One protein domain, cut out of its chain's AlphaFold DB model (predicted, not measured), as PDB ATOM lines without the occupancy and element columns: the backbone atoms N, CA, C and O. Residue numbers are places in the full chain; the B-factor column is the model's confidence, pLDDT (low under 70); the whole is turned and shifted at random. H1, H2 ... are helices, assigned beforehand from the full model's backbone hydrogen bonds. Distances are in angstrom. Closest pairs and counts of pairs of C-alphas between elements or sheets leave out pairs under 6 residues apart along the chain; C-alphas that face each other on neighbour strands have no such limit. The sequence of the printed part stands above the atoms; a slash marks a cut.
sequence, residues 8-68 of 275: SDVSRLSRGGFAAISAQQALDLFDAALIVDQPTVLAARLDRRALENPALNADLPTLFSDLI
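This is residues 8 to 68 of the 275 residues of a protein of Mycobacterium marinum (UniProt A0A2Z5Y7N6). A loose, open loop of chain has its longest helix, H2, at one end and three short helices, H1, H3 and H4, gathered at the other; two links join the ends, and residues 34 to 40 stick out. Residues 18 to 19 pair antiparallel with 45 to 46, tying these links. The 61 printed residues run H1, H2, H3, H4, all helix with no named strand, though under half lie in helices; radius of gyration of the C-alphas 13.3 A, spans 38 by 26 by 15 A.

H2, residues 23 to 35, is apart from H1, residues 8 to 15, H3, residues 48 to 52, and H4, residues 62 to 65. H1 and H3 are close but not clearly touching; their closest C-alphas, of Arg 15 and Ala 50, are 6.5 A apart. H4 is apart from H1, and from H3 only just, at 8.3 A. Every O i to N i+4 pair is within hydrogen-bond range in H1 and H3, 8 of 9 in H2; H4 is too short for one.

H2 spans 19.2 A from C-alpha 23 at (58.211, 107.840, 121.300) to C-alpha 35 at (41.248, 103.533, 113.407); H1 spans 10.6 A.

The C-alphas farthest apart, of Ile 35 and Ala 55, are 37.9 A apart. The printed part has no cut; H2 to H3 is a long link. Residues 8 to 16 and 49 to 68 have pLDDT under 70.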
ATOM      1  N   SER A   8      75.142 105.887 114.616       54.25
ATOM      2  CA  SER A   8      75.366 105.227 113.325       54.25
ATOM      3  C   SER A   8      74.078 104.688 112.701       54.25
ATOM      4  O   SER A   8      73.867 104.846 111.505       54.25
ATOM      5  N   ASP A   9      73.194 104.101 113.504       60.03
ATOM      6  CA  ASP A   9      71.978 103.441 113.025       60.03
ATOM      7  C   ASP A   9      70.934 104.479 112.609       60.03
ATOM      8  O   ASP A   9      70.257 104.323 111.596       60.03
ATOM      9  N   VAL A  10      70.866 105.596 113.341       64.25
ATOM     10  CA  VAL A  10      70.032 106.752 112.978       64.25
ATOM     11  C   VAL A  10      70.538 107.413 111.693       64.25
ATOM     12  O   VAL A  10      69.735 107.776 110.837       64.25
ATOM     13  N   SER A  11      71.861 107.522 111.538       63.03
ATOM     14  CA  SER A  11      72.492 108.086 110.336       63.03
ATOM     15  C   SER A  11      72.331 107.182 109.110       63.03
ATOM     16  O   SER A  11      72.262 107.669 107.985       63.03
ATOM     17  N   ARG A  12      72.252 105.864 109.314       65.31
ATOM     18  CA  ARG A  12      71.922 104.888 108.265       65.31
ATOM     19  C   ARG A  12      70.449 104.977 107.861       65.31
ATOM     20  O   ARG A  12      70.154 105.000 106.670       65.31
ATOM     21  N   LEU A  13      69.535 105.096 108.828       67.38
ATOM     22  CA  LEU A  13      68.101 105.247 108.552       67.38
ATOM     23  C   LEU A  13      67.819 106.504 107.712       67.38
ATOM     24  O   LEU A  13      67.092 106.432 106.720       67.38
ATOM     25  N   SER A  14      68.450 107.630 108.067       67.19
ATOM     26  CA  SER A  14      68.280 108.906 107.357       67.19
ATOM     27  C   SER A  14      68.803 108.871 105.926       67.19
ATOM     28  O   SER A  14      68.192 109.475 105.046       67.19
ATOM     29  N   ARG A  15      69.874 108.117 105.656       64.25
ATOM     30  CA  ARG A  15      70.398 107.907 104.296       64.25
ATOM     31  C   ARG A  15      69.468 107.078 103.419       64.25
ATOM     32  O   ARG A  15      69.367 107.368 102.237       64.25
ATOM     33  N   GLY A  16      68.746 106.121 104.001       66.25
ATOM     34  CA  GLY A  16      67.696 105.356 103.317       66.25
ATOM     35  C   GLY A  16      66.375 106.114 103.134       66.25
ATOM     36  O   GLY A  16      65.375 105.497 102.782       66.25
ATOM     37  N   GLY A  17      66.337 107.421 103.422       70.44
ATOM     38  CA  GLY A  17      65.137 108.244 103.282       70.44
ATOM     39  C   GLY A  17      64.168 108.181 104.462       70.44
ATOM     40  O   GLY A  17      63.065 108.721 104.369       70.44
ATOM     41  N   PHE A  18      64.559 107.565 105.581       77.56
ATOM     42  CA  PHE A  18      63.728 107.439 106.777       77.56
ATOM     43  C   PHE A  18      64.222 108.320 107.920       77.56
ATOM     44  O   PHE A  18      65.376 108.283 108.333       77.56
ATOM     45  N   ALA A  19      63.315 109.070 108.524       79.56
ATOM     46  CA  ALA A  19      63.602 109.859 109.703       79.56
ATOM     47  C   ALA A  19      63.228 109.105 110.986       79.56
ATOM     48  O   ALA A  19      62.227 108.391 111.053       79.56
ATOM     49  N   ALA A  20      64.006 109.327 112.049       78.56
ATOM     50  CA  ALA A  20      63.683 108.798 113.369       78.56
ATOM     51  C   ALA A  20      62.333 109.339 113.875       78.56
ATOM     52  O   ALA A  20      62.065 110.543 113.815       78.56
ATOM     53  N   ILE A  21      61.510 108.443 114.420       80.75
ATOM     54  CA  ILE A  21      60.220 108.763 115.042       80.75
ATOM     55  C   ILE A  21      60.419 108.842 116.558       80.75
ATOM     56  O   ILE A  21      61.040 107.954 117.156       80.75
ATOM     57  N   SER A  22      59.918 109.906 117.191       83.31
ATOM     58  CA  SER A  22      59.952 110.014 118.653       83.31
ATOM     59  C   SER A  22      58.964 109.034 119.303       83.31
ATOM     60  O   SER A  22      58.043 108.544 118.658       83.31
ATOM     61  N   ALA A  23      59.135 108.733 120.595       80.12
ATOM     62  CA  ALA A  23      58.211 107.840 121.300       80.12
ATOM     63  C   ALA A  23      56.770 108.376 121.301       80.12
ATOM     64  O   ALA A  23      55.845 107.605 121.076       80.12
ATOM     65  N   GLN A  24      56.605 109.690 121.478       82.50
ATOM     66  CA  GLN A  24      55.296 110.337 121.437       82.50
ATOM     67  C   GLN A  24      54.653 110.199 120.052       82.50
ATOM     68  O   GLN A  24      53.552 109.683 119.939       82.50
ATOM     69  N   GLN A  25      55.396 110.538 118.992       84.25
ATOM     70  CA  GLN A  25      54.914 110.414 117.612       84.25
ATOM     71  C   GLN A  25      54.551 108.970 117.245       84.25
ATOM     72  O   GLN A  25      53.621 108.742 116.483       84.25
ATOM     73  N   ALA A  26      55.295 107.987 117.760       85.38
ATOM     74  CA  ALA A  26      55.012 106.581 117.505       85.38
ATOM     75  C   ALA A  26      53.705 106.118 118.165       85.38
ATOM     76  O   ALA A  26      53.001 105.311 117.568       85.38
ATOM     77  N   LEU A  27      53.384 106.619 119.365       89.88
ATOM     78  CA  LEU A  27      52.114 106.329 120.039       89.88
ATOM     79  C   LEU A  27      50.943 106.990 119.308       89.88
ATOM     80  O   LEU A  27      49.971 106.309 119.008       89.88
ATOM     81  N   ASP A  28      51.091 108.255 118.907       90.19
ATOM     82  CA  ASP A  28      50.053 108.960 118.147       90.19
ATOM     83  C   ASP A  28      49.747 108.244 116.808       90.19
ATOM     84  O   ASP A  28      48.593 108.102 116.404       90.19
ATOM     85  N   LEU A  29      50.783 107.743 116.117       89.31
ATOM     86  CA  LEU A  29      50.628 106.960 114.882       89.31
ATOM     87  C   LEU A  29      50.041 105.565 115.128       89.31
ATOM     88  O   LEU A  29      49.349 105.040 114.258       89.31
ATOM     89  N   PHE A  30      50.315 104.959 116.283       86.88
ATOM     90  CA  PHE A  30      49.730 103.677 116.664       86.88
ATOM     91  C   PHE A  30      48.227 103.817 116.921       86.88
ATOM     92  O   PHE A  30      47.448 103.040 116.374       86.88
ATOM     93  N   ASP A  31      47.815 104.855 117.650       90.19
ATOM     94  CA  ASP A  31      46.401 105.155 117.881       90.19
ATOM     95  C   ASP A  31      45.670 105.432 116.560       90.19
ATOM     96  O   ASP A  31      44.568 104.931 116.340       90.19
ATOM     97  N   ALA A  32      46.307 106.154 115.633       87.81
ATOM     98  CA  ALA A  32      45.766 106.359 114.292       87.81
ATOM     99  C   ALA A  32      45.629 105.043 113.505       87.81
ATOM    100  O   ALA A  32      44.628 104.845 112.818       87.81
ATOM    101  N   ALA A  33      46.595 104.127 113.615       88.56
ATOM    102  CA  ALA A  33      46.551 102.836 112.931       88.56
ATOM    103  C   ALA A  33      45.399 101.944 113.421       88.56
ATOM    104  O   ALA A  33      44.843 101.200 112.621       88.56
ATOM    105  N   LEU A  34      44.992 102.058 114.692       87.38
ATOM    106  CA  LEU A  34      43.835 101.332 115.240       87.38
ATOM    107  C   LEU A  34      42.494 101.775 114.635       87.38
ATOM    108  O   LEU A  34      41.509 101.046 114.728       87.38
ATOM    109  N   ILE A  35      42.447 102.968 114.039       90.81
ATOM    110  CA  ILE A  35      41.248 103.533 113.407       90.81
ATOM    111  C   ILE A  35      41.180 103.144 111.920       90.81
ATOM    112  O   ILE A  35      40.106 103.150 111.318       90.81
ATOM    113  N   VAL A  36      42.318 102.803 111.313       86.06
ATOM    114  CA  VAL A  36      42.401 102.446 109.897       86.06
ATOM    115  C   VAL A  36      42.061 100.967 109.725       86.06
ATOM    116  O   VAL A  36      42.782 100.099 110.207       86.06
ATOM    117  N   ASP A  37      40.993 100.675 108.981       77.88
ATOM    118  CA  ASP A  37      40.569  99.305 108.657       77.88
ATOM    119  C   ASP A  37      41.440  98.702 107.542       77.88
ATOM    120  O   ASP A  37      41.004  98.464 106.415       77.88
ATOM    121  N   GLN A  38      42.731  98.533 107.832       83.31
ATOM    122  CA  GLN A  38      43.655  97.810 106.970       83.31
ATOM    123  C   GLN A  38      44.374  96.701 107.741       83.31
ATOM    124  O   GLN A  38      44.822  96.913 108.868       83.31
ATOM    125  N   PRO A  39      44.551  95.518 107.124       81.00
ATOM    126  CA  PRO A  39      45.097  94.341 107.799       81.00
ATOM    127  C   PRO A  39      46.581  94.477 108.165       81.00
ATOM    128  O   PRO A  39      47.100  93.701 108.964       81.00
ATOM    129  N   THR A  40      47.308  95.423 107.568       81.19
ATOM    130  CA  THR A  40      48.710  95.698 107.893       81.19
ATOM    131  C   THR A  40      49.009  97.168 107.643       81.19
ATOM    132  O   THR A  40      48.845  97.654 106.528       81.19
ATOM    133  N   VAL A  41      49.472  97.870 108.678       84.56
ATOM    134  CA  VAL A  41      49.815  99.295 108.615       84.56
ATOM    135  C   VAL A  41      51.253  99.479 109.091       84.56
ATOM    136  O   VAL A  41      51.632  98.988 110.153       84.56
ATOM    137  N   LEU A  42      52.062 100.188 108.300       81.94
ATOM    138  CA  LEU A  42      53.436 100.552 108.644       81.94
ATOM    139  C   LEU A  42      53.513 102.051 108.946       81.94
ATOM    140  O   LEU A  42      53.244 102.880 108.078       81.94
ATOM    141  N   ALA A  43      53.943 102.400 110.158       82.19
ATOM    142  CA  ALA A  43      54.239 103.776 110.535       82.19
ATOM    143  C   ALA A  43      55.714 104.095 110.254       82.19
ATOM    144  O   ALA A  43      56.612 103.620 110.953       82.19
ATOM    145  N   ALA A  44      55.969 104.918 109.238       82.75
ATOM    146  CA  ALA A  44      57.305 105.377 108.879       82.75
ATOM    147  C   ALA A  44      57.300 106.889 108.631       82.75
ATOM    148  O   ALA A  44      56.366 107.427 108.038       82.75
ATOM    149  N   ARG A  45      58.356 107.585 109.067       79.12
ATOM    150  CA  ARG A  45      58.560 109.000 108.745       79.12
ATOM    151  C   ARG A  45      59.564 109.085 107.612       79.12
ATOM    152  O   ARG A  45      60.684 108.610 107.761       79.12
ATOM    153  N   LEU A  46      59.164 109.684 106.501       78.88
ATOM    154  CA  LEU A  46      60.022 109.847 105.331       78.88
ATOM    155  C   LEU A  46      60.701 111.217 105.378       78.88
ATOM    156  O   LEU A  46      60.052 112.232 105.644       78.88
ATOM    157  N   ASP A  47      62.004 111.248 105.126       75.62
ATOM    158  CA  ASP A  47      62.742 112.482 104.882       75.62
ATOM    159  C   ASP A  47      62.780 112.740 103.376       75.62
ATOM    160  O   ASP A  47      63.591 112.186 102.635       75.62
ATOM    161  N   ARG A  48      61.869 113.599 102.918       71.12
ATOM    162  CA  ARG A  48      61.719 113.920 101.498       71.12
ATOM    163  C   ARG A  48      62.978 114.552 100.899       71.12
ATOM    164  O   ARG A  48      63.310 114.260  99.757       71.12
ATOM    165  N   ARG A  49      63.711 115.362 101.670       67.69
ATOM    166  CA  ARG A  49      64.966 115.969 101.199       67.69
ATOM    167  C   ARG A  49      66.052 114.921 101.037       67.69
ATOM    168  O   ARG A  49      66.826 114.995 100.085       67.69
ATOM    169  N   ALA A  50      66.097 113.958 101.956       67.38
ATOM    170  CA  ALA A  50      66.992 112.825 101.823       67.38
ATOM    171  C   ALA A  50      66.639 112.024 100.573       67.38
ATOM    172  O   ALA A  50      67.547 111.819  99.788       67.38
ATOM    173  N   LEU A  51      65.362 111.682 100.344       69.94
ATOM    174  CA  LEU A  51      64.854 110.909  99.193       69.94
ATOM    175  C   LEU A  51      65.020 111.590  97.819       69.94
ATOM    176  O   LEU A  51      65.167 110.925  96.797       69.94
ATOM    177  N   GLU A  52      65.004 112.921  97.766       67.88
ATOM    178  CA  GLU A  52      65.190 113.676  96.520       67.88
ATOM    179  C   GLU A  52      66.672 113.787  96.108       67.88
ATOM    180  O   GLU A  52      66.966 114.136  94.961       67.88
ATOM    181  N   ASN A  53      67.613 113.463  97.007       66.31
ATOM    182  CA  ASN A  53      69.049 113.582  96.756       66.31
ATOM    183  C   ASN A  53      69.573 112.428  95.868       66.31
ATOM    184  O   ASN A  53      69.686 111.297  96.347       66.31
ATOM    185  N   PRO A  54      69.980 112.678  94.609       61.09
ATOM    186  CA  PRO A  54      70.429 111.621  93.701       61.09
ATOM    187  C   PRO A  54      71.697 110.899  94.183       61.09
ATOM    188  O   PRO A  54      71.877 109.724  93.889       61.09
ATOM    189  N   ALA A  55      72.558 111.571  94.957       58.88
ATOM    190  CA  ALA A  55      73.812 111.002  95.460       58.88
ATOM    191  C   ALA A  55      73.625 110.038  96.650       58.88
ATOM    192  O   ALA A  55      74.566 109.340  97.035       58.88
ATOM    193  N   LEU A  56      72.434 110.033  97.259       55.69
ATOM    194  CA  LEU A  56      72.057 109.130  98.352       55.69
ATOM    195  C   LEU A  56      71.080 108.035  97.893       55.69
ATOM    196  O   LEU A  56      70.992 106.998  98.535       55.69
ATOM    197  N   ASN A  57      70.397 108.242  96.762       60.12
ATOM    198  CA  ASN A  57      69.244 107.448  96.323       60.12
ATOM    199  C   ASN A  57      69.413 106.786  94.955       60.12
ATOM    200  O   ASN A  57      68.423 106.514  94.276       60.12
ATOM    201  N   ALA A  58      70.653 106.536  94.533       57.22
ATOM    202  CA  ALA A  58      70.938 105.896  93.249       57.22
ATOM    203  C   ALA A  58      70.207 104.545  93.067       57.22
ATOM    204  O   ALA A  58      69.965 104.150  91.934       57.22
ATOM    205  N   ASP A  59      69.802 103.902  94.171       56.88
ATOM    206  CA  ASP A  59      69.157 102.584  94.224       56.88
ATOM    207  C   ASP A  59      67.881 102.583  95.102       56.88
ATOM    208  O   ASP A  59      67.623 101.646  95.861       56.88
ATOM    209  N   LEU A  60      67.068 103.648  95.055       58.50
ATOM    210  CA  LEU A  60      65.774 103.628  95.748       58.50
ATOM    211  C   LEU A  60      64.884 102.494  95.210       58.50
ATOM    212  O   LEU A  60      64.654 102.430  93.999       58.50
ATOM    213  N   PRO A  61      64.317 101.641  96.085       63.16
ATOM    214  CA  PRO A  61      63.292 100.690  95.682       63.16
ATOM    215  C   PRO A  61      62.155 101.401  94.942       63.16
ATOM    216  O   PRO A  61      61.716 102.474  95.362       63.16
ATOM    217  N   THR A  62      61.630 100.784  93.881       60.91
ATOM    218  CA  THR A  62      60.555 101.346  93.036       60.91
ATOM    219  C   THR A  62      59.287 101.713  93.816       60.91
ATOM    220  O   THR A  62      58.506 102.557  93.392       60.91
ATOM    221  N   LEU A  63      59.093 101.140  95.004       64.12
ATOM    222  CA  LEU A  63      58.004 101.512  95.909       64.12
ATOM    223  C   LEU A  63      58.111 102.960  96.420       64.12
ATOM    224  O   LEU A  63      57.098 103.563  96.764       64.12
ATOM    225  N   PHE A  64      59.317 103.535  96.464       64.81
ATOM    226  CA  PHE A  64      59.545 104.913  96.902       64.81
ATOM    227  C   PHE A  64      59.619 105.913  95.747       64.81
ATOM    228  O   PHE A  64      59.458 107.106  95.993       64.81
ATOM    229  N   SER A  65      59.802 105.475  94.496       62.97
ATOM    230  CA  SER A  65      59.847 106.398  93.352       62.97
ATOM    231  C   SER A  65      58.514 107.109  93.109       62.97
ATOM    232  O   SER A  65      58.523 108.273  92.722       62.97
ATOM    233  N   ASP A  66      57.382 106.476  93.427       63.69
ATOM    234  CA  ASP A  66      56.056 107.102  93.289       63.69
ATOM    235  C   ASP A  66      55.774 108.150  94.379       63.69
ATOM    236  O   ASP A  66      55.026 109.105  94.168       63.69
ATOM    237  N   LEU A  67      56.417 108.017  95.544       64.62
ATOM    238  CA  LEU A  67      56.338 108.985  96.646       64.62
ATOM    239  C   LEU A  67      57.153 110.257  96.368       64.62
ATOM    240  O   LEU A  67      56.896 111.308  96.961       64.62
ATOM    241  N   ILE A  68      58.129 110.172  95.464       63.56
ATOM    242  CA  ILE A  68      59.049 111.251  95.127       63.56
ATOM    243  C   ILE A  68      58.756 111.639  93.688       63.56
ATOM    244  O   ILE A  68      59.349 111.119  92.750       63.56
TER     245      ILE A  68